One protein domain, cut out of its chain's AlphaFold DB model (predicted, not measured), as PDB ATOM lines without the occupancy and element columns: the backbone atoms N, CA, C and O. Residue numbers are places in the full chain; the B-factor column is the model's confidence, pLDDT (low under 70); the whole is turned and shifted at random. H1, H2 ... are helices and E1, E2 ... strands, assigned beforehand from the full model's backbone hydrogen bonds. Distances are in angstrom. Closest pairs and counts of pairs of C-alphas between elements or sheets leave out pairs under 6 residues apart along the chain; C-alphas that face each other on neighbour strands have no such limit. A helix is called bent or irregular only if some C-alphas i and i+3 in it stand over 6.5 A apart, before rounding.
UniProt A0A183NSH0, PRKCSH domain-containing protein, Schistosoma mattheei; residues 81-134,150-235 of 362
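AT A GLANCE: This is residues 81 to 134 and 150 to 235 of the 362 residues of the protein "PRKCSH domain-containing protein" of Schistosoma mattheei (UniProt A0A183NSH0). Two twisted sheets, E1 E2 E3 E4 and E5 E7 E6, face each other with their strands crossed and make a small sandwich; H1 and H2 pack together at one end of it. From this head a long arm sticks out, residues 208 to 219, with H3 set across its far end. The printed part has 140 residues with three named helices and eight named strands, in the order H1 E1 E2 E3 E4 E5 E6 E7 H2 E8 H3, a mixed class of helices and strands. The first sheet, in the order E1 E2 E3 E4, is antiparallel, and the second, in the order E5 E7 E6, is mixed. The whole is extended, with a radius of gyration of the C-alphas of 25.3 A and spans of 83 by 35 by 31 A, the arm making the length.

HOW THE PARTS SIT: E1, residues 93 to 97, E2, residues 100 to 105, E3, residues 109 to 113, and E4, residues 123 to 131, form a meander, each strand the antiparallel neighbour of the one before. N 95 and O 102 are 2.9 A apart across the hairpin E1 and E2, N 103 and O 111 2.8 A across E2 and E3, and N 112 and O 123 2.8 A across E3 and E4. In the second sheet E5, residues 162 to 168, is parallel to E7, residues 187 to 193, with N 166 and O 190 2.8 A apart. E7 forms an antiparallel hairpin with E6, residues 176 to 184, with N 189 and O 181 2.8 A apart. The two sheets form a sandwich, two sheets face to face, their strands at 68 degrees; the closest C-alphas of E4 and E5, those of Gly 126 and Ile 162, are 5.0 A apart. H2, residues 195 to 199, only grazes the sheet E5 E7 E6. H1, residues 81 to 89, touches H2, the closest C-alphas, those of Leu 83 and Ser 196, being 5.6 A apart. E8, residues 212 to 220, pairs with no named strand, and meets H3, residues 222 to 233, only through their link. Every O i to N i+4 pair is within hydrogen-bond range in H3, but 1 of 5 in H1 and 0 of 1 in H2, where 5 of 6 and 2 of 2 O i to N i+3 pairs are.

IN THESE COORDINATES: H1 begins at C-alpha 81 (139.533, 184.098, 146.233) and is only just irregular, with C-alphas 83 and 86 6.9 A apart. E4 measures 21.9 A, E6 23.2 A and E8 25.5 A, from C-alpha 212 (110.542, 189.258, 161.173). H3, 16.5 A long, ends at C-alpha 233 (80.476, 189.563, 152.764).

THE WHOLE: The C-alphas farthest apart, those of Thr 120 and Pro 223, are 84.3 A apart. Residues 135 to 149 are not printed, and C-alphas 134 and 150 are 23.8 A apart across the cut. The link from H2 to E8 is long, with 12 residues. The mean pLDDT of the printed part is 88.1; residues 116 to 120, residue 171 and residues 205 to 211 are under 70.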
ATOM      1  N   HIS A  81     138.373 183.464 146.862       89.69
ATOM      2  CA  HIS A  81     139.533 184.098 146.233       89.69
ATOM      3  C   HIS A  81     139.186 184.768 144.905       89.69
ATOM      4  O   HIS A  81     139.666 185.866 144.637       89.69
ATOM      5  N   SER A  82     138.331 184.152 144.086       90.12
ATOM      6  CA  SER A  82     137.859 184.761 142.839       90.12
ATOM      7  C   SER A  82     137.065 186.045 143.104       90.12
ATOM      8  O   SER A  82     137.334 187.078 142.489       90.12
ATOM      9  N   LEU A  83     136.160 186.035 144.089       89.69
ATOM     10  CA  LEU A  83     135.362 187.210 144.467       89.69
ATOM     11  C   LEU A  83     136.223 188.352 145.027       89.69
ATOM     12  O   LEU A  83     135.919 189.526 144.806       89.69
ATOM     13  N   LEU A  84     137.304 188.024 145.732       90.38
ATOM     14  CA  LEU A  84     138.241 189.002 146.286       90.38
ATOM     15  C   LEU A  84     139.361 189.384 145.320       90.38
ATOM     16  O   LEU A  84     140.063 190.354 145.578       90.38
ATOM     17  N   SER A  85     139.517 188.691 144.190       87.12
ATOM     18  CA  SER A  85     140.592 188.953 143.224       87.12
ATOM     19  C   SER A  85     140.612 190.403 142.739       87.12
ATOM     20  O   SER A  85     141.685 190.954 142.499       87.12
ATOM     21  N   MET A  86     139.451 191.066 142.691       81.38
ATOM     22  CA  MET A  86     139.337 192.473 142.313       81.38
ATOM     23  C   MET A  86     140.141 193.406 143.236       81.38
ATOM     24  O   MET A  86     140.647 194.417 142.764       81.38
ATOM     25  N   PHE A  87     140.351 193.047 144.511       82.62
ATOM     26  CA  PHE A  87     141.216 193.807 145.422       82.62
ATOM     27  C   PHE A  87     142.668 193.881 144.964       82.62
ATOM     28  O   PHE A  87     143.341 194.857 145.275       82.62
ATOM     29  N   SER A  88     143.157 192.885 144.220       75.69
ATOM     30  CA  SER A  88     144.533 192.909 143.710       75.69
ATOM     31  C   SER A  88     144.773 194.029 142.692       75.69
ATOM     32  O   SER A  88     145.916 194.440 142.507       75.69
ATOM     33  N   ALA A  89     143.706 194.539 142.067       75.50
ATOM     34  CA  ALA A  89     143.757 195.648 141.123       75.50
ATOM     35  C   ALA A  89     143.585 197.027 141.785       75.50
ATOM     36  O   ALA A  89     143.811 198.039 141.123       75.50
ATOM     37  N   PHE A  90     143.181 197.087 143.058       77.38
ATOM     38  CA  PHE A  90     143.044 198.347 143.782       77.38
ATOM     39  C   PHE A  90     144.313 198.683 144.565       77.38
ATOM     40  O   PHE A  90     144.996 197.811 145.106       77.38
ATOM     41  N   ASP A  91     144.582 199.982 144.669       85.56
ATOM     42  CA  ASP A  91     145.511 200.506 145.663       85.56
ATOM     43  C   ASP A  91     144.974 200.295 147.088       85.56
ATOM     44  O   ASP A  91     143.828 199.897 147.317       85.56
ATOM     45  N   CYS A  92     145.824 200.570 148.075       93.44
ATOM     46  CA  CYS A  92     145.474 200.423 149.480       93.44
ATOM     47  C   CYS A  92     144.282 201.307 149.878       93.44
ATOM     48  O   CYS A  92     144.206 202.488 149.526       93.44
ATOM     49  N   LEU A  93     143.375 200.746 150.677       94.00
ATOM     50  CA  LEU A  93     142.255 201.479 151.256       94.00
ATOM     51  C   LEU A  93     142.742 202.339 152.419       94.00
ATOM     52  O   LEU A  93     143.558 201.887 153.219       94.00
ATOM     53  N   ARG A  94     142.208 203.558 152.550       94.25
ATOM     54  CA  ARG A  94     142.560 204.486 153.633       94.25
ATOM     55  C   ARG A  94     141.316 205.029 154.319       94.25
ATOM     56  O   ARG A  94     140.322 205.318 153.654       94.25
ATOM     57  N   VAL A  95     141.377 205.205 155.636       94.25
ATOM     58  CA  VAL A  95     140.329 205.883 156.411       94.25
ATOM     59  C   VAL A  95     140.940 206.676 157.559       94.25
ATOM     60  O   VAL A  95     141.811 206.183 158.270       94.25
ATOM     61  N   LYS A  96     140.466 207.906 157.766       93.38
ATOM     62  CA  LYS A  96     140.845 208.729 158.918       93.38
ATOM     63  C   LYS A  96     139.814 208.564 160.031       93.38
ATOM     64  O   LYS A  96     138.639 208.866 159.830       93.38
ATOM     65  N   LYS A  97     140.251 208.113 161.208       91.44
ATOM     66  CA  LYS A  97     139.413 207.961 162.403       91.44
ATOM     67  C   LYS A  97     140.093 208.650 163.587       91.44
ATOM     68  O   LYS A  97     140.994 208.112 164.224       91.44
ATOM     69  N   GLY A  98     139.640 209.868 163.881       90.62
ATOM     70  CA  GLY A  98     140.230 210.703 164.927       90.62
ATOM     71  C   GLY A  98     141.651 211.145 164.566       90.62
ATOM     72  O   GLY A  98     141.861 211.749 163.514       90.62
ATOM     73  N   TRP A  99     142.608 210.856 165.453       88.94
ATOM     74  CA  TRP A  99     144.027 211.168 165.253       88.94
ATOM     75  C   TRP A  99     144.689 210.234 164.232       88.94
ATOM     76  O   TRP A  99     145.636 210.634 163.575       88.94
ATOM     77  N   TRP A 100     144.203 209.011 164.037       93.19
ATOM     78  CA  TRP A 100     144.881 208.048 163.172       93.19
ATOM     79  C   TRP A 100     144.269 207.989 161.773       93.19
ATOM     80  O   TRP A 100     143.049 208.009 161.595       93.19
ATOM     81  N   THR A 101     145.137 207.862 160.779       94.38
ATOM     82  CA  THR A 101     144.816 207.384 159.439       94.38
ATOM     83  C   THR A 101     145.240 205.928 159.354       94.38
ATOM     84  O   THR A 101     146.402 205.603 159.587       94.38
ATOM     85  N   TYR A 102     144.293 205.058 159.026       96.38
ATOM     86  CA  TYR A 102     144.519 203.635 158.823       96.38
ATOM     87  C   TYR A 102     144.622 203.348 157.337       96.38
ATOM     88  O   TYR A 102     143.837 203.869 156.544       96.38
ATOM     89  N   GLU A 103     145.572 202.499 156.973       95.50
ATOM     90  CA  GLU A 103     145.792 202.032 155.616       95.50
ATOM     91  C   GLU A 103     145.791 200.507 155.585       95.50
ATOM     92  O   GLU A 103     146.508 199.849 156.339       95.50
ATOM     93  N   PHE A 104     144.986 199.952 154.688       96.94
ATOM     94  CA  PHE A 104     144.864 198.526 154.458       96.94
ATOM     95  C   PHE A 104     145.269 198.188 153.024       96.94
ATOM     96  O   PHE A 104     144.632 198.632 152.067       96.94
ATOM     97  N   CYS A 105     146.306 197.367 152.875       95.31
ATOM     98  CA  CYS A 105     146.765 196.855 151.592       95.31
ATOM     99  C   CYS A 105     146.494 195.348 151.521       95.31
ATOM    100  O   CYS A 105     147.108 194.566 152.254       95.31
ATOM    101  N   PHE A 106     145.594 194.944 150.622       95.81
ATOM    102  CA  PHE A 106     145.120 193.564 150.505       95.81
ATOM    103  C   PHE A 106     146.266 192.555 150.334       95.81
ATOM    104  O   PHE A 106     147.101 192.708 149.442       95.81
ATOM    105  N   ARG A 107     146.301 191.534 151.205       94.94
ATOM    106  CA  ARG A 107     147.342 190.491 151.296       94.94
ATOM    107  C   ARG A 107     148.776 191.028 151.395       94.94
ATOM    108  O   ARG A 107     149.723 190.382 150.955       94.94
ATOM    109  N   LYS A 108     148.943 192.229 151.957       95.69
ATOM    110  CA  LYS A 108     150.254 192.853 152.181       95.69
ATOM    111  C   LYS A 108     150.423 193.249 153.639       95.69
ATOM    112  O   LYS A 108     151.173 192.603 154.363       95.69
ATOM    113  N   TYR A 109     149.729 194.296 154.077       96.81
ATOM    114  CA  TYR A 109     149.852 194.809 155.438       96.81
ATOM    115  C   TYR A 109     148.661 195.677 155.844       96.81
ATOM    116  O   TYR A 109     147.926 196.206 155.006       96.81
ATOM    117  N   VAL A 110     148.545 195.878 157.153       98.00
ATOM    118  CA  VAL A 110     147.722 196.906 157.786       98.00
ATOM    119  C   VAL A 110     148.665 197.876 158.493       98.00
ATOM    120  O   VAL A 110     149.613 197.455 159.160       98.00
ATOM    121  N   ALA A 111     148.432 199.176 158.358       96.38
ATOM    122  CA  ALA A 111     149.248 200.199 158.997       96.38
ATOM    123  C   ALA A 111     148.421 201.391 159.485       96.38
ATOM    124  O   ALA A 111     147.310 201.629 159.014       96.38
ATOM    125  N   GLN A 112     148.998 202.166 160.399       95.25
ATOM    126  CA  GLN A 112     148.474 203.459 160.828       95.25
ATOM    127  C   GLN A 112     149.549 204.550 160.792       95.25
ATOM    128  O   GLN A 112     150.741 204.269 160.938       95.25
ATOM    129  N   TYR A 113     149.119 205.798 160.626       93.12
ATOM    130  CA  TYR A 113     149.951 207.004 160.686       93.12
ATOM    131  C   TYR A 113     149.087 208.239 160.987       93.12
ATOM    132  O   TYR A 113     147.868 208.183 160.867       93.12
ATOM    133  N   HIS A 114     149.696 209.351 161.402       87.25
ATOM    134  CA  HIS A 114     148.975 210.601 161.700       87.25
ATOM    135  C   HIS A 114     149.085 211.645 160.571       87.25
ATOM    136  O   HIS A 114     148.130 212.380 160.329       87.25
ATOM    137  N   ASP A 115     150.198 211.645 159.825       77.69
ATOM    138  CA  ASP A 115     150.514 212.649 158.801       77.69
ATOM    139  C   ASP A 115     150.699 212.018 157.415       77.69
ATOM    140  O   ASP A 115     151.389 211.012 157.263       77.69
ATOM    141  N   GLU A 116     150.138 212.646 156.378       65.19
ATOM    142  CA  GLU A 116     150.206 212.161 154.987       65.19
ATOM    143  C   GLU A 116     151.620 212.236 154.374       65.19
ATOM    144  O   GLU A 116     151.873 211.639 153.332       65.19
ATOM    145  N   SER A 117     152.561 212.955 155.001       58.59
ATOM    146  CA  SER A 117     153.833 213.334 154.372       58.59
ATOM    147  C   SER A 117     155.067 212.539 154.815       58.59
ATOM    148  O   SER A 117     156.173 212.897 154.410       58.59
ATOM    149  N   LYS A 118     154.952 211.519 155.680       57.25
ATOM    150  CA  LYS A 118     156.133 210.794 156.191       57.25
ATOM    151  C   LYS A 118     155.893 209.296 156.370       57.25
ATOM    152  O   LYS A 118     155.377 208.850 157.395       57.25
ATOM    153  N   GLU A 119     156.423 208.530 155.418       62.78
ATOM    154  CA  GLU A 119     156.607 207.071 155.472       62.78
ATOM    155  C   GLU A 119     157.357 206.619 156.746       62.78
ATOM    156  O   GLU A 119     157.142 205.522 157.247       62.78
ATOM    157  N   THR A 120     158.146 207.515 157.351       66.00
ATOM    158  CA  THR A 120     158.875 207.296 158.610       66.00
ATOM    159  C   THR A 120     158.008 207.260 159.873       66.00
ATOM    160  O   THR A 120     158.501 206.843 160.915       66.00
ATOM    161  N   SER A 121     156.735 207.670 159.815       79.06
ATOM    162  CA  SER A 121     155.804 207.609 160.963       79.06
ATOM    163  C   SER A 121     154.841 206.417 160.910       79.06
ATOM    164  O   SER A 121     153.948 206.285 161.751       79.06
ATOM    165  N   LYS A 122     155.005 205.543 159.910       90.50
ATOM    166  CA  LYS A 122     154.104 204.423 159.663       90.50
ATOM    167  C   LYS A 122     154.332 203.313 160.685       90.50
ATOM    168  O   LYS A 122     155.404 202.720 160.754       90.50
ATOM    169  N   THR A 123     153.297 203.019 161.463       94.62
ATOM    170  CA  THR A 123     153.277 201.892 162.402       94.62
ATOM    171  C   THR A 123     152.517 200.741 161.758       94.62
ATOM    172  O   THR A 123     151.369 200.916 161.352       94.62
ATOM    173  N   PHE A 124     153.134 199.565 161.658       97.19
ATOM    174  CA  PHE A 124     152.481 198.385 161.099       97.19
ATOM    175  C   PHE A 124     151.620 197.712 162.168       97.19
ATOM    176  O   PHE A 124     152.102 197.388 163.252       97.19
ATOM    177  N   LEU A 125     150.345 197.500 161.857       98.00
ATOM    178  CA  LEU A 125     149.392 196.782 162.710       98.00
ATOM    179  C   LEU A 125     149.382 195.274 162.418       98.00
ATOM    180  O   LEU A 125     148.806 194.495 163.171       98.00
ATOM    181  N   GLY A 126     150.038 194.875 161.329       97.75
ATOM    182  CA  GLY A 126     150.283 193.493 160.950       97.75
ATOM    183  C   GLY A 126     150.696 193.388 159.482       97.75
ATOM    184  O   GLY A 126     150.385 194.250 158.657       97.75
ATOM    185  N   LEU A 127     151.395 192.314 159.162       98.12
ATOM    186  CA  LEU A 127     151.771 191.848 157.835       98.12
ATOM    187  C   LEU A 127     150.924 190.620 157.511       98.12
ATOM    188  O   LEU A 127     150.601 189.849 158.409       98.12
ATOM    189  N   PHE A 128     150.542 190.449 156.250       97.75
ATOM    190  CA  PHE A 128     149.692 189.326 155.859       97.75
ATOM    191  C   PHE A 128     150.352 187.989 156.216       97.75
ATOM    192  O   PHE A 128     151.492 187.742 155.822       97.75
ATOM    193  N   GLU A 129     149.624 187.138 156.938       97.69
ATOM    194  CA  GLU A 129     150.094 185.811 157.344       97.69
ATOM    195  C   GLU A 129     149.222 184.709 156.751       97.69
ATOM    196  O   GLU A 129     149.727 183.792 156.105       97.69
ATOM    197  N   SER A 130     147.910 184.785 156.972       96.50
ATOM    198  CA  SER A 130     146.985 183.720 156.585       96.50
ATOM    199  C   SER A 130     145.573 184.241 156.341       96.50
ATOM    200  O   SER A 130     145.248 185.404 156.593       96.50
ATOM    201  N   GLU A 131     144.715 183.373 155.816       95.25
ATOM    202  CA  GLU A 131     143.307 183.662 155.569       95.25
ATOM    203  C   GLU A 131     142.440 182.448 155.891       95.25
ATOM    204  O   GLU A 131     142.932 181.323 155.977       95.25
ATOM    205  N   PHE A 132     141.155 182.689 156.130       93.81
ATOM    206  CA  PHE A 132     140.222 181.651 156.541       93.81
ATOM    207  C   PHE A 132     140.055 180.578 155.457       93.81
ATOM    208  O   PHE A 132     139.683 180.893 154.322       93.81
ATOM    209  N   ASP A 133     140.281 179.318 155.836       92.62
ATOM    210  CA  ASP A 133     140.149 178.161 154.954       92.62
ATOM    211  C   ASP A 133     138.703 177.644 154.924       92.62
ATOM    212  O   ASP A 133     138.195 177.036 155.870       92.62
ATOM    213  N   TRP A 134     138.034 177.886 153.798       89.81
ATOM    214  CA  TRP A 134     136.643 177.502 153.571       89.81
ATOM    215  C   TRP A 134     136.449 176.016 153.282       89.81
ATOM    216  O   TRP A 134     135.319 175.524 153.386       89.81
ATOM    217  N   ASN A 150     152.978 189.865 163.055       97.12
ATOM    218  CA  ASN A 150     154.318 190.463 162.950       97.12
ATOM    219  C   ASN A 150     154.298 191.983 162.680       97.12
ATOM    220  O   ASN A 150     155.128 192.509 161.936       97.12
ATOM    221  N   GLY A 151     153.338 192.699 163.275       97.12
ATOM    222  CA  GLY A 151     153.311 194.157 163.259       97.12
ATOM    223  C   GLY A 151     154.418 194.780 164.117       97.12
ATOM    224  O   GLY A 151     155.198 194.101 164.787       97.12
ATOM    225  N   SER A 152     154.470 196.111 164.132       96.88
ATOM    226  CA  SER A 152     155.393 196.868 164.977       96.88
ATOM    227  C   SER A 152     155.175 196.540 166.457       96.88
ATOM    228  O   SER A 152     154.030 196.433 166.907       96.88
ATOM    229  N   ILE A 153     156.265 196.440 167.222       97.31
ATOM    230  CA  ILE A 153     156.222 196.113 168.652       97.31
ATOM    231  C   ILE A 153     155.405 197.156 169.420       97.31
ATOM    232  O   ILE A 153     155.601 198.367 169.275       97.31
ATOM    233  N   CYS A 154     154.441 196.673 170.194       95.88
ATOM    234  CA  CYS A 154     153.605 197.465 171.078       95.88
ATOM    235  C   CYS A 154     154.416 197.944 172.280       95.88
ATOM    236  O   CYS A 154     155.035 197.146 172.965       95.88
ATOM    237  N   ASP A 155     154.382 199.232 172.576       95.06
ATOM    238  CA  ASP A 155     155.023 199.837 173.744       95.06
ATOM    239  C   ASP A 155     154.359 199.420 175.066       95.06
ATOM    240  O   ASP A 155     155.037 199.287 176.082       95.06
ATOM    241  N   LEU A 156     153.046 199.165 175.046       94.44
ATOM    242  CA  LEU A 156     152.277 198.784 176.235       94.44
ATOM    243  C   LEU A 156     152.440 197.308 176.614       94.44
ATOM    244  O   LEU A 156     152.595 196.981 177.788       94.44
ATOM    245  N   THR A 157     152.368 196.411 175.629       94.19
ATOM    246  CA  THR A 157     152.382 194.954 175.857       94.19
ATOM    247  C   THR A 157     153.721 194.311 175.519       94.19
ATOM    248  O   THR A 157     153.951 193.160 175.879       94.19
ATOM    249  N   ASN A 158     154.608 195.033 174.827       95.12
ATOM    250  CA  ASN A 158     155.865 194.532 174.273       95.12
ATOM    251  C   ASN A 158     155.706 193.356 173.287       95.12
ATOM    252  O   ASN A 158     156.667 192.647 172.996       95.12
ATOM    253  N   MET A 159     154.496 193.160 172.755       96.50
ATOM    254  CA  MET A 159     154.171 192.138 171.759       96.50
ATOM    255  C   MET A 159     153.996 192.772 170.372       96.50
ATOM    256  O   MET A 159     153.633 193.951 170.281       96.50
ATOM    257  N   PRO A 160     154.249 192.038 169.272       97.62
ATOM    258  CA  PRO A 160     153.939 192.534 167.936       97.62
ATOM    259  C   PRO A 160     152.434 192.771 167.796       97.62
ATOM    260  O   PRO A 160     151.625 191.953 168.232       97.62
ATOM    261  N   ARG A 161     152.063 193.891 167.172       98.12
ATOM    262  CA  ARG A 161     150.664 194.180 166.831       98.12
ATOM    263  C   ARG A 161     150.120 193.130 165.864       98.12
ATOM    264  O   ARG A 161     150.843 192.676 164.972       98.12
ATOM    265  N   ILE A 162     148.850 192.781 166.047       98.31
ATOM    266  CA  ILE A 162     148.127 191.837 165.192       98.31
ATOM    267  C   ILE A 162     146.783 192.423 164.772       98.31
ATOM    268  O   ILE A 162     146.195 193.240 165.482       98.31
ATOM    269  N   THR A 163     146.290 192.000 163.613       98.69
ATOM    270  CA  THR A 163     145.029 192.479 163.053       98.69
ATOM    271  C   THR A 163     144.244 191.345 162.397       98.69
ATOM    272  O   THR A 163     144.780 190.625 161.555       98.69
ATOM    273  N   GLU A 164     142.953 191.242 162.705       98.38
ATOM    274  CA  GLU A 164     141.989 190.498 161.890       98.38
ATOM    275  C   GLU A 164     141.262 191.463 160.942       98.38
ATOM    276  O   GLU A 164     140.769 192.516 161.350       98.38
ATOM    277  N   VAL A 165     141.184 191.104 159.663       98.38
ATOM    278  CA  VAL A 165     140.452 191.857 158.640       98.38
ATOM    279  C   VAL A 165     139.268 191.026 158.159       98.38
ATOM    280  O   VAL A 165     139.454 189.990 157.525       98.38
ATOM    281  N   GLN A 166     138.055 191.505 158.426       97.31
ATOM    282  CA  GLN A 166     136.792 190.876 158.045       97.31
ATOM    283  C   GLN A 166     136.204 191.539 156.797       97.31
ATOM    284  O   GLN A 166     135.801 192.705 156.812       97.31
ATOM    285  N   PHE A 167     136.106 190.782 155.710       95.25
ATOM    286  CA  PHE A 167     135.445 191.192 154.477       95.25
ATOM    287  C   PHE A 167     133.965 190.843 154.555       95.25
ATOM    288  O   PHE A 167     133.591 189.671 154.625       95.25
ATOM    289  N   VAL A 168     133.124 191.871 154.519       93.44
ATOM    290  CA  VAL A 168     131.671 191.742 154.634       93.44
ATOM    291  C   VAL A 168     130.994 192.254 153.369       93.44
ATOM    292  O   VAL A 168     131.403 193.269 152.795       93.44
ATOM    293  N   CYS A 169     129.928 191.580 152.939       91.00
ATOM    294  CA  CYS A 169     128.989 192.189 152.003       91.00
ATOM    295  C   CYS A 169     128.271 193.332 152.736       91.00
ATOM    296  O   CYS A 169     127.713 193.107 153.803       91.00
ATOM    297  N   ALA A 170     128.310 194.551 152.195       84.69
ATOM    298  CA  ALA A 170     127.606 195.712 152.740       84.69
ATOM    299  C   ALA A 170     127.018 196.567 151.617       84.69
ATOM    300  O   ALA A 170     127.551 196.545 150.511       84.69
ATOM    301  N   ASP A 171     125.966 197.344 151.912       69.94
ATOM    302  CA  ASP A 171     125.156 198.128 150.951       69.94
ATOM    303  C   ASP A 171     125.910 199.249 150.197       69.94
ATOM    304  O   ASP A 171     125.310 200.082 149.512       69.94
ATOM    305  N   SER A 172     127.237 199.300 150.299       70.38
ATOM    306  CA  SER A 172     128.055 200.221 149.521       70.38
ATOM    307  C   SER A 172     128.353 199.669 148.132       70.38
ATOM    308  O   SER A 172     128.482 198.467 147.921       70.38
ATOM    309  N   ARG A 173     128.509 200.575 147.165       79.81
ATOM    310  CA  ARG A 173     128.896 200.236 145.788       79.81
ATOM    311  C   ARG A 173     130.410 200.115 145.605       79.81
ATOM    312  O   ARG A 173     130.850 199.697 144.540       79.81
ATOM    313  N   THR A 174     131.203 200.496 146.608       85.31
ATOM    314  CA  THR A 174     132.668 200.568 146.516       85.31
ATOM    315  C   THR A 174     133.350 199.899 147.702       85.31
ATOM    316  O   THR A 174     132.842 199.924 148.828       85.31
ATOM    317  N   PHE A 175     134.546 199.359 147.464       89.69
ATOM    318  CA  PHE A 175     135.411 198.844 148.522       89.69
ATOM    319  C   PHE A 175     135.881 199.986 149.427       89.69
ATOM    320  O   PHE A 175     136.400 200.987 148.939       89.69
ATOM    321  N   HIS A 176     135.674 199.859 150.735       92.56
ATOM    322  CA  HIS A 176     136.141 200.833 151.724       92.56
ATOM    323  C   HIS A 176     136.160 200.220 153.131       92.56
ATOM    324  O   HIS A 176     135.507 199.207 153.393       92.56
ATOM    325  N   ILE A 177     136.913 200.838 154.040       95.12
ATOM    326  CA  ILE A 177     136.980 200.423 155.446       95.12
ATOM    327  C   ILE A 177     135.707 200.911 156.157       95.12
ATOM    328  O   ILE A 177     135.440 202.110 156.182       95.12
ATOM    329  N   LEU A 178     134.925 199.986 156.721       93.94
ATOM    330  CA  LEU A 178     133.692 200.256 157.474       93.94
ATOM    331  C   LEU A 178     133.987 200.631 158.924       93.94
ATOM    332  O   LEU A 178     133.468 201.623 159.435       93.94
ATOM    333  N   SER A 179     134.810 199.828 159.595       95.12
ATOM    334  CA  SER A 179     135.211 200.080 160.974       95.12
ATOM    335  C   SER A 179     136.647 199.641 161.227       95.12
ATOM    336  O   SER A 179     137.190 198.766 160.553       95.12
ATOM    337  N   VAL A 180     137.247 200.317 162.203       97.25
ATOM    338  CA  VAL A 180     138.542 199.997 162.795       97.25
ATOM    339  C   VAL A 180     138.328 199.995 164.299       97.25
ATOM    340  O   VAL A 180     137.959 201.029 164.869       97.25
ATOM    341  N   GLU A 181     138.487 198.844 164.924       96.88
ATOM    342  CA  GLU A 181     138.260 198.617 166.348       96.88
ATOM    343  C   GLU A 181     139.547 198.069 166.974       96.88
ATOM    344  O   GLU A 181     140.277 197.319 166.335       96.88
ATOM    345  N   GLU A 182     139.837 198.470 168.209       96.50
ATOM    346  CA  GLU A 182     140.952 197.955 169.012       96.50
ATOM    347  C   GLU A 182     140.340 197.325 170.272       96.50
ATOM    348  O   GLU A 182     140.233 197.997 171.300       96.50
ATOM    349  N   PRO A 183     139.781 196.100 170.166       94.81
ATOM    350  CA  PRO A 183     139.109 195.444 171.289       94.81
ATOM    351  C   PRO A 183     140.050 195.194 172.475       94.81
ATOM    352  O   PRO A 183     139.628 195.304 173.625       94.81
ATOM    353  N   GLU A 184     141.322 194.909 172.196       95.06
ATOM    354  CA  GLU A 184     142.393 194.796 173.184       95.06
ATOM    355  C   GLU A 184     143.581 195.649 172.741       95.06
ATOM    356  O   GLU A 184     143.778 195.876 171.546       95.06
ATOM    357  N   SER A 185     144.398 196.116 173.689       93.69
ATOM    358  CA  SER A 185     145.566 196.941 173.366       93.69
ATOM    359  C   SER A 185     146.482 196.235 172.364       93.69
ATOM    360  O   SER A 185     146.985 195.147 172.642       93.69
ATOM    361  N   CYS A 186     146.739 196.884 171.225       95.31
ATOM    362  CA  CYS A 186     147.561 196.374 170.124       95.31
ATOM    363  C   CYS A 186     146.991 195.161 169.357       95.31
ATOM    364  O   CYS A 186     147.716 194.551 168.562       95.31
ATOM    365  N   VAL A 187     145.699 194.861 169.533       97.75
ATOM    366  CA  VAL A 187     144.929 193.886 168.748       97.75
ATOM    367  C   VAL A 187     143.833 194.631 168.002       97.75
ATOM    368  O   VAL A 187     142.986 195.276 168.615       97.75
ATOM    369  N   TYR A 188     143.835 194.538 166.676       98.19
ATOM    370  CA  TYR A 188     142.931 195.314 165.831       98.19
ATOM    371  C   TYR A 188     141.934 194.426 165.088       98.19
ATOM    372  O   TYR A 188     142.256 193.322 164.649       98.19
ATOM    373  N   LEU A 189     140.730 194.954 164.891       98.06
ATOM    374  CA  LEU A 189     139.683 194.371 164.068       98.06
ATOM    375  C   LEU A 189     139.240 195.391 163.017       98.06
ATOM    376  O   LEU A 189     138.715 196.459 163.344       98.06
ATOM    377  N   LEU A 190     139.458 195.067 161.744       98.00
ATOM    378  CA  LEU A 190     139.030 195.885 160.611       98.00
ATOM    379  C   LEU A 190     137.860 195.212 159.904       98.00
ATOM    380  O   LEU A 190     137.943 194.042 159.546       98.00
ATOM    381  N   LYS A 191     136.800 195.970 159.615       96.69
ATOM    382  CA  LYS A 191     135.703 195.517 158.749       96.69
ATOM    383  C   LYS A 191     135.780 196.232 157.413       96.69
ATOM    384  O   LYS A 191     135.816 197.460 157.371       96.69
ATOM    385  N   ILE A 192     135.783 195.477 156.321       95.12
ATOM    386  CA  ILE A 192     135.927 195.993 154.959       95.12
ATOM    387  C   ILE A 192     134.647 195.719 154.175       95.12
ATOM    388  O   ILE A 192     134.251 194.567 153.978       95.12
ATOM    389  N   SER A 193     134.019 196.784 153.681       93.25
ATOM    390  CA  SER A 193     132.900 196.671 152.752       93.25
ATOM    391  C   SER A 193     133.402 196.113 151.433       93.25
ATOM    392  O   SER A 193     134.308 196.671 150.813       93.25
ATOM    393  N   THR A 194     132.802 195.004 151.022       92.31
ATOM    394  CA  THR A 194     133.259 194.213 149.887       92.31
ATOM    395  C   THR A 194     132.068 193.878 148.989       92.31
ATOM    396  O   THR A 194     131.448 192.825 149.151       92.31
ATOM    397  N   PRO A 195     131.723 194.761 148.030       89.75
ATOM    398  CA  PRO A 195     130.540 194.584 147.187       89.75
ATOM    399  C   PRO A 195     130.595 193.315 146.327       89.75
ATOM    400  O   PRO A 195     129.560 192.737 146.013       89.75
ATOM    401  N   SER A 196     131.795 192.837 145.976       89.62
ATOM    402  CA  SER A 196     131.961 191.606 145.197       89.62
ATOM    403  C   SER A 196     131.494 190.353 145.941       89.62
ATOM    404  O   SER A 196     130.970 189.440 145.306       89.62
ATOM    405  N   LEU A 197     131.589 190.314 147.277       89.94
ATOM    406  CA  LEU A 197     131.076 189.189 148.069       89.94
ATOM    407  C   LEU A 197     129.546 189.105 148.032       89.94
ATOM    408  O   LEU A 197     128.999 188.011 148.152       89.94
ATOM    409  N   CYS A 198     128.851 190.220 147.788       87.94
ATOM    410  CA  CYS A 198     127.391 190.258 147.700       87.94
ATOM    411  C   CYS A 198     126.815 189.461 146.516       87.94
ATOM    412  O   CYS A 198     125.614 189.211 146.477       87.94
ATOM    413  N   GLY A 199     127.647 189.048 145.551       82.88
ATOM    414  CA  GLY A 199     127.221 188.158 144.468       82.88
ATOM    415  C   GLY A 199     126.895 186.732 144.930       82.88
ATOM    416  O   GLY A 199     126.238 185.994 144.201       82.88
ATOM    417  N   ASN A 200     127.334 186.335 146.130       86.50
ATOM    418  CA  ASN A 200     127.049 185.022 146.699       86.50
ATOM    419  C   ASN A 200     126.001 185.125 147.822       86.50
ATOM    420  O   ASN A 200     126.121 185.958 148.721       86.50
ATOM    421  N   SER A 201     124.996 184.245 147.798       84.75
ATOM    422  CA  SER A 201     123.865 184.239 148.740       84.75
ATOM    423  C   SER A 201     124.260 184.021 150.203       84.75
ATOM    424  O   SER A 201     123.529 184.444 151.099       84.75
ATOM    425  N   HIS A 202     125.408 183.392 150.468       86.75
ATOM    426  CA  HIS A 202     125.896 183.146 151.825       86.75
ATOM    427  C   HIS A 202     126.401 184.421 152.507       86.75
ATOM    428  O   HIS A 202     125.984 184.711 153.628       86.75
ATOM    429  N   PHE A 203     127.200 185.231 151.805       88.44
ATOM    430  CA  PHE A 203     127.651 186.541 152.293       88.44
ATOM    431  C   PHE A 203     126.552 187.596 152.206       88.44
ATOM    432  O   PHE A 203     126.432 188.443 153.085       88.44
ATOM    433  N   ALA A 204     125.733 187.540 151.154       80.75
ATOM    434  CA  ALA A 204     124.610 188.446 150.949       80.75
ATOM    435  C   ALA A 204     123.401 188.120 151.833       80.75
ATOM    436  O   ALA A 204     122.387 188.811 151.712       80.75
ATOM    437  N   SER A 205     123.481 187.064 152.665       62.78
ATOM    438  CA  SER A 205     122.416 186.626 153.568       62.78
ATOM    439  C   SER A 205     121.874 187.846 154.288       62.78
ATOM    440  O   SER A 205     122.552 188.434 155.129       62.78
ATOM    441  N   GLN A 206     120.678 188.211 153.832       53.03
ATOM    442  CA  GLN A 206     120.055 189.518 153.903       53.03
ATOM    443  C   GLN A 206     120.459 190.250 155.175       53.03
ATOM    444  O   GLN A 206     120.323 189.704 156.274       53.03
ATOM    445  N   PHE A 207     120.862 191.513 155.041       48.62
ATOM    446  CA  PHE A 207     120.601 192.487 156.087       48.62
ATOM    447  C   PHE A 207     119.099 192.423 156.390       48.62
ATOM    448  O   PHE A 207     118.304 193.196 155.859       48.62
ATOM    449  N   SER A 208     118.673 191.487 157.234       45.72
ATOM    450  CA  SER A 208     117.344 191.458 157.816       45.72
ATOM    451  C   SER A 208     117.334 192.530 158.900       45.72
ATOM    452  O   SER A 208     117.040 192.283 160.060       45.72
ATOM    453  N   THR A 209     117.661 193.764 158.513       48.38
ATOM    454  CA  THR A 209     117.159 194.951 159.189       48.38
ATOM    455  C   THR A 209     115.644 195.014 159.064       48.38
ATOM    456  O   THR A 209     115.022 195.718 159.852       48.38
ATOM    457  N   LYS A 210     115.038 194.253 158.132       50.41
ATOM    458  CA  LYS A 210     113.620 193.910 158.197       50.41
ATOM    459  C   LYS A 210     113.387 193.005 159.408       50.41
ATOM    460  O   LYS A 210     113.873 191.874 159.424       50.41
ATOM    461  N   PRO A 211     112.679 193.498 160.430       60.00
ATOM    462  CA  PRO A 211     112.256 192.661 161.536       60.00
ATOM    463  C   PRO A 211     111.380 191.528 160.992       60.00
ATOM    464  O   PRO A 211     110.595 191.765 160.073       60.00
ATOM    465  N   HIS A 212     111.484 190.319 161.542       74.88
ATOM    466  CA  HIS A 212     110.542 189.258 161.173       74.88
ATOM    467  C   HIS A 212     109.128 189.674 161.605       74.88
ATOM    468  O   HIS A 212     108.929 190.118 162.741       74.88
ATOM    469  N   ASP A 213     108.151 189.540 160.712       82.94
ATOM    470  CA  ASP A 213     106.774 189.937 160.996       82.94
ATOM    471  C   ASP A 213     106.042 188.833 161.782       82.94
ATOM    472  O   ASP A 213     105.808 187.723 161.293       82.94
ATOM    473  N   ILE A 214     105.616 189.160 163.001       87.06
ATOM    474  CA  ILE A 214     104.630 188.393 163.761       87.06
ATOM    475  C   ILE A 214     103.256 188.906 163.341       87.06
ATOM    476  O   ILE A 214     102.885 190.045 163.639       87.06
ATOM    477  N   THR A 215     102.491 188.076 162.638       89.38
ATOM    478  CA  THR A 215     101.154 188.449 162.170       89.38
ATOM    479  C   THR A 215     100.109 188.002 163.180       89.38
ATOM    480  O   THR A 215      99.998 186.818 163.478       89.38
ATOM    481  N   CYS A 216      99.318 188.946 163.682       90.56
ATOM    482  CA  CYS A 216      98.262 188.713 164.658       90.56
ATOM    483  C   CYS A 216      96.887 189.028 164.075       90.56
ATOM    484  O   CYS A 216      96.664 190.103 163.514       90.56
ATOM    485  N   HIS A 217      95.934 188.126 164.290       91.06
ATOM    486  CA  HIS A 217      94.535 188.293 163.909       91.06
ATOM    487  C   HIS A 217      93.639 188.297 165.151       91.06
ATOM    488  O   HIS A 217      93.841 187.457 166.027       91.06
ATOM    489  N   PRO A 218      92.637 189.190 165.258       91.62
ATOM    490  CA  PRO A 218      91.678 189.121 166.353       91.62
ATOM    491  C   PRO A 218      90.888 187.815 166.263       91.62
ATOM    492  O   PRO A 218      90.401 187.456 165.192       91.62
ATOM    493  N   THR A 219      90.746 187.100 167.373       91.25
ATOM    494  CA  THR A 219      89.951 185.873 167.415       91.25
ATOM    495  C   THR A 219      88.533 186.170 167.888       91.25
ATOM    496  O   THR A 219      88.300 187.011 168.763       91.25
ATOM    497  N   LEU A 220      87.563 185.495 167.275       89.25
ATOM    498  CA  LEU A 220      86.152 185.566 167.639       89.25
ATOM    499  C   LEU A 220      85.627 184.172 167.974       89.25
ATOM    500  O   LEU A 220      86.041 183.175 167.379       89.25
ATOM    501  N   SER A 221      84.668 184.123 168.899       88.19
ATOM    502  CA  SER A 221      83.893 182.909 169.160       88.19
ATOM    503  C   SER A 221      83.170 182.470 167.881       88.19
ATOM    504  O   SER A 221      82.871 183.307 167.030       88.19
ATOM    505  N   GLY A 222      82.848 181.181 167.739       87.19
ATOM    506  CA  GLY A 222      82.118 180.673 166.568       87.19
ATOM    507  C   GLY A 222      80.905 181.524 166.171       87.19
ATOM    508  O   GLY A 222      80.891 182.061 165.062       87.19
ATOM    509  N   PRO A 223      79.921 181.728 167.066       88.75
ATOM    510  CA  PRO A 223      78.741 182.538 166.767       88.75
ATOM    511  C   PRO A 223      79.069 183.970 166.317       88.75
ATOM    512  O   PRO A 223      78.476 184.475 165.359       88.75
ATOM    513  N   ASP A 224      80.029 184.622 166.977       87.88
ATOM    514  CA  ASP A 224      80.415 185.999 166.663       87.88
ATOM    515  C   ASP A 224      81.193 186.093 165.347       87.88
ATOM    516  O   ASP A 224      80.992 187.035 164.577       87.88
ATOM    517  N   TYR A 225      82.034 185.098 165.062       89.44
ATOM    518  CA  TYR A 225      82.797 184.992 163.827       89.44
ATOM    519  C   TYR A 225      81.873 184.872 162.615       89.44
ATOM    520  O   TYR A 225      81.996 185.657 161.678       89.44
ATOM    521  N   TYR A 226      80.899 183.956 162.646       89.75
ATOM    522  CA  TYR A 226      79.954 183.796 161.534       89.75
ATOM    523  C   TYR A 226      79.110 185.054 161.312       89.75
ATOM    524  O   TYR A 226      78.838 185.435 160.172       89.75
ATOM    525  N   ARG A 227      78.739 185.754 162.392       89.00
ATOM    526  CA  ARG A 227      78.044 187.043 162.294       89.00
ATOM    527  C   ARG A 227      78.925 188.122 161.660       89.00
ATOM    528  O   ARG A 227      78.446 188.885 160.823       89.00
ATOM    529  N   TYR A 228      80.188 188.204 162.066       88.56
ATOM    530  CA  TYR A 228      81.178 189.121 161.506       88.56
ATOM    531  C   TYR A 228      81.425 188.847 160.012       88.56
ATOM    532  O   TYR A 228      81.364 189.773 159.204       88.56
ATOM    533  N   ASP A 229      81.624 187.584 159.635       88.38
ATOM    534  CA  ASP A 229      81.857 187.150 158.254       88.38
ATOM    535  C   ASP A 229      80.670 187.494 157.342       88.38
ATOM    536  O   ASP A 229      80.847 188.115 156.293       88.38
ATOM    537  N   ALA A 230      79.441 187.207 157.785       87.44
ATOM    538  CA  ALA A 230      78.231 187.544 157.036       87.44
ATOM    539  C   ALA A 230      78.092 189.060 156.791       87.44
ATOM    540  O   ALA A 230      77.729 189.489 155.695       87.44
ATOM    541  N   LEU A 231      78.408 189.886 157.796       86.62
ATOM    542  CA  LEU A 231      78.362 191.347 157.674       86.62
ATOM    543  C   LEU A 231      79.425 191.899 156.719       86.62
ATOM    544  O   LEU A 231      79.177 192.912 156.065       86.62
ATOM    545  N   ASN A 232      80.595 191.265 156.646       83.31
ATOM    546  CA  ASN A 232      81.659 191.695 155.744       83.31
ATOM    547  C   ASN A 232      81.399 191.257 154.306       83.31
ATOM    548  O   ASN A 232      81.508 192.088 153.412       83.31
ATOM    549  N   LYS A 233      80.922 190.026 154.089       84.50
ATOM    550  CA  LYS A 233      80.476 189.563 152.764       84.50
ATOM    551  C   LYS A 233      79.363 190.439 152.187       84.50
ATOM    552  O   LYS A 233      79.348 190.720 150.996       84.50
ATOM    553  N   ALA A 234      78.458 190.936 153.033       78.62
ATOM    554  CA  ALA A 234      77.416 191.883 152.625       78.62
ATOM    555  C   ALA A 234      77.941 193.304 152.314       78.62
ATOM    556  O   ALA A 234      77.231 194.108 151.705       78.62
ATOM    557  N   ARG A 235      79.156 193.644 152.758       72.00
ATOM    558  CA  ARG A 235      79.830 194.922 152.478       72.00
ATOM    559  C   ARG A 235      80.781 194.856 151.289       72.00
ATOM    560  O   ARG A 235      81.196 195.919 150.834       72.00
TER     561      ARG A 235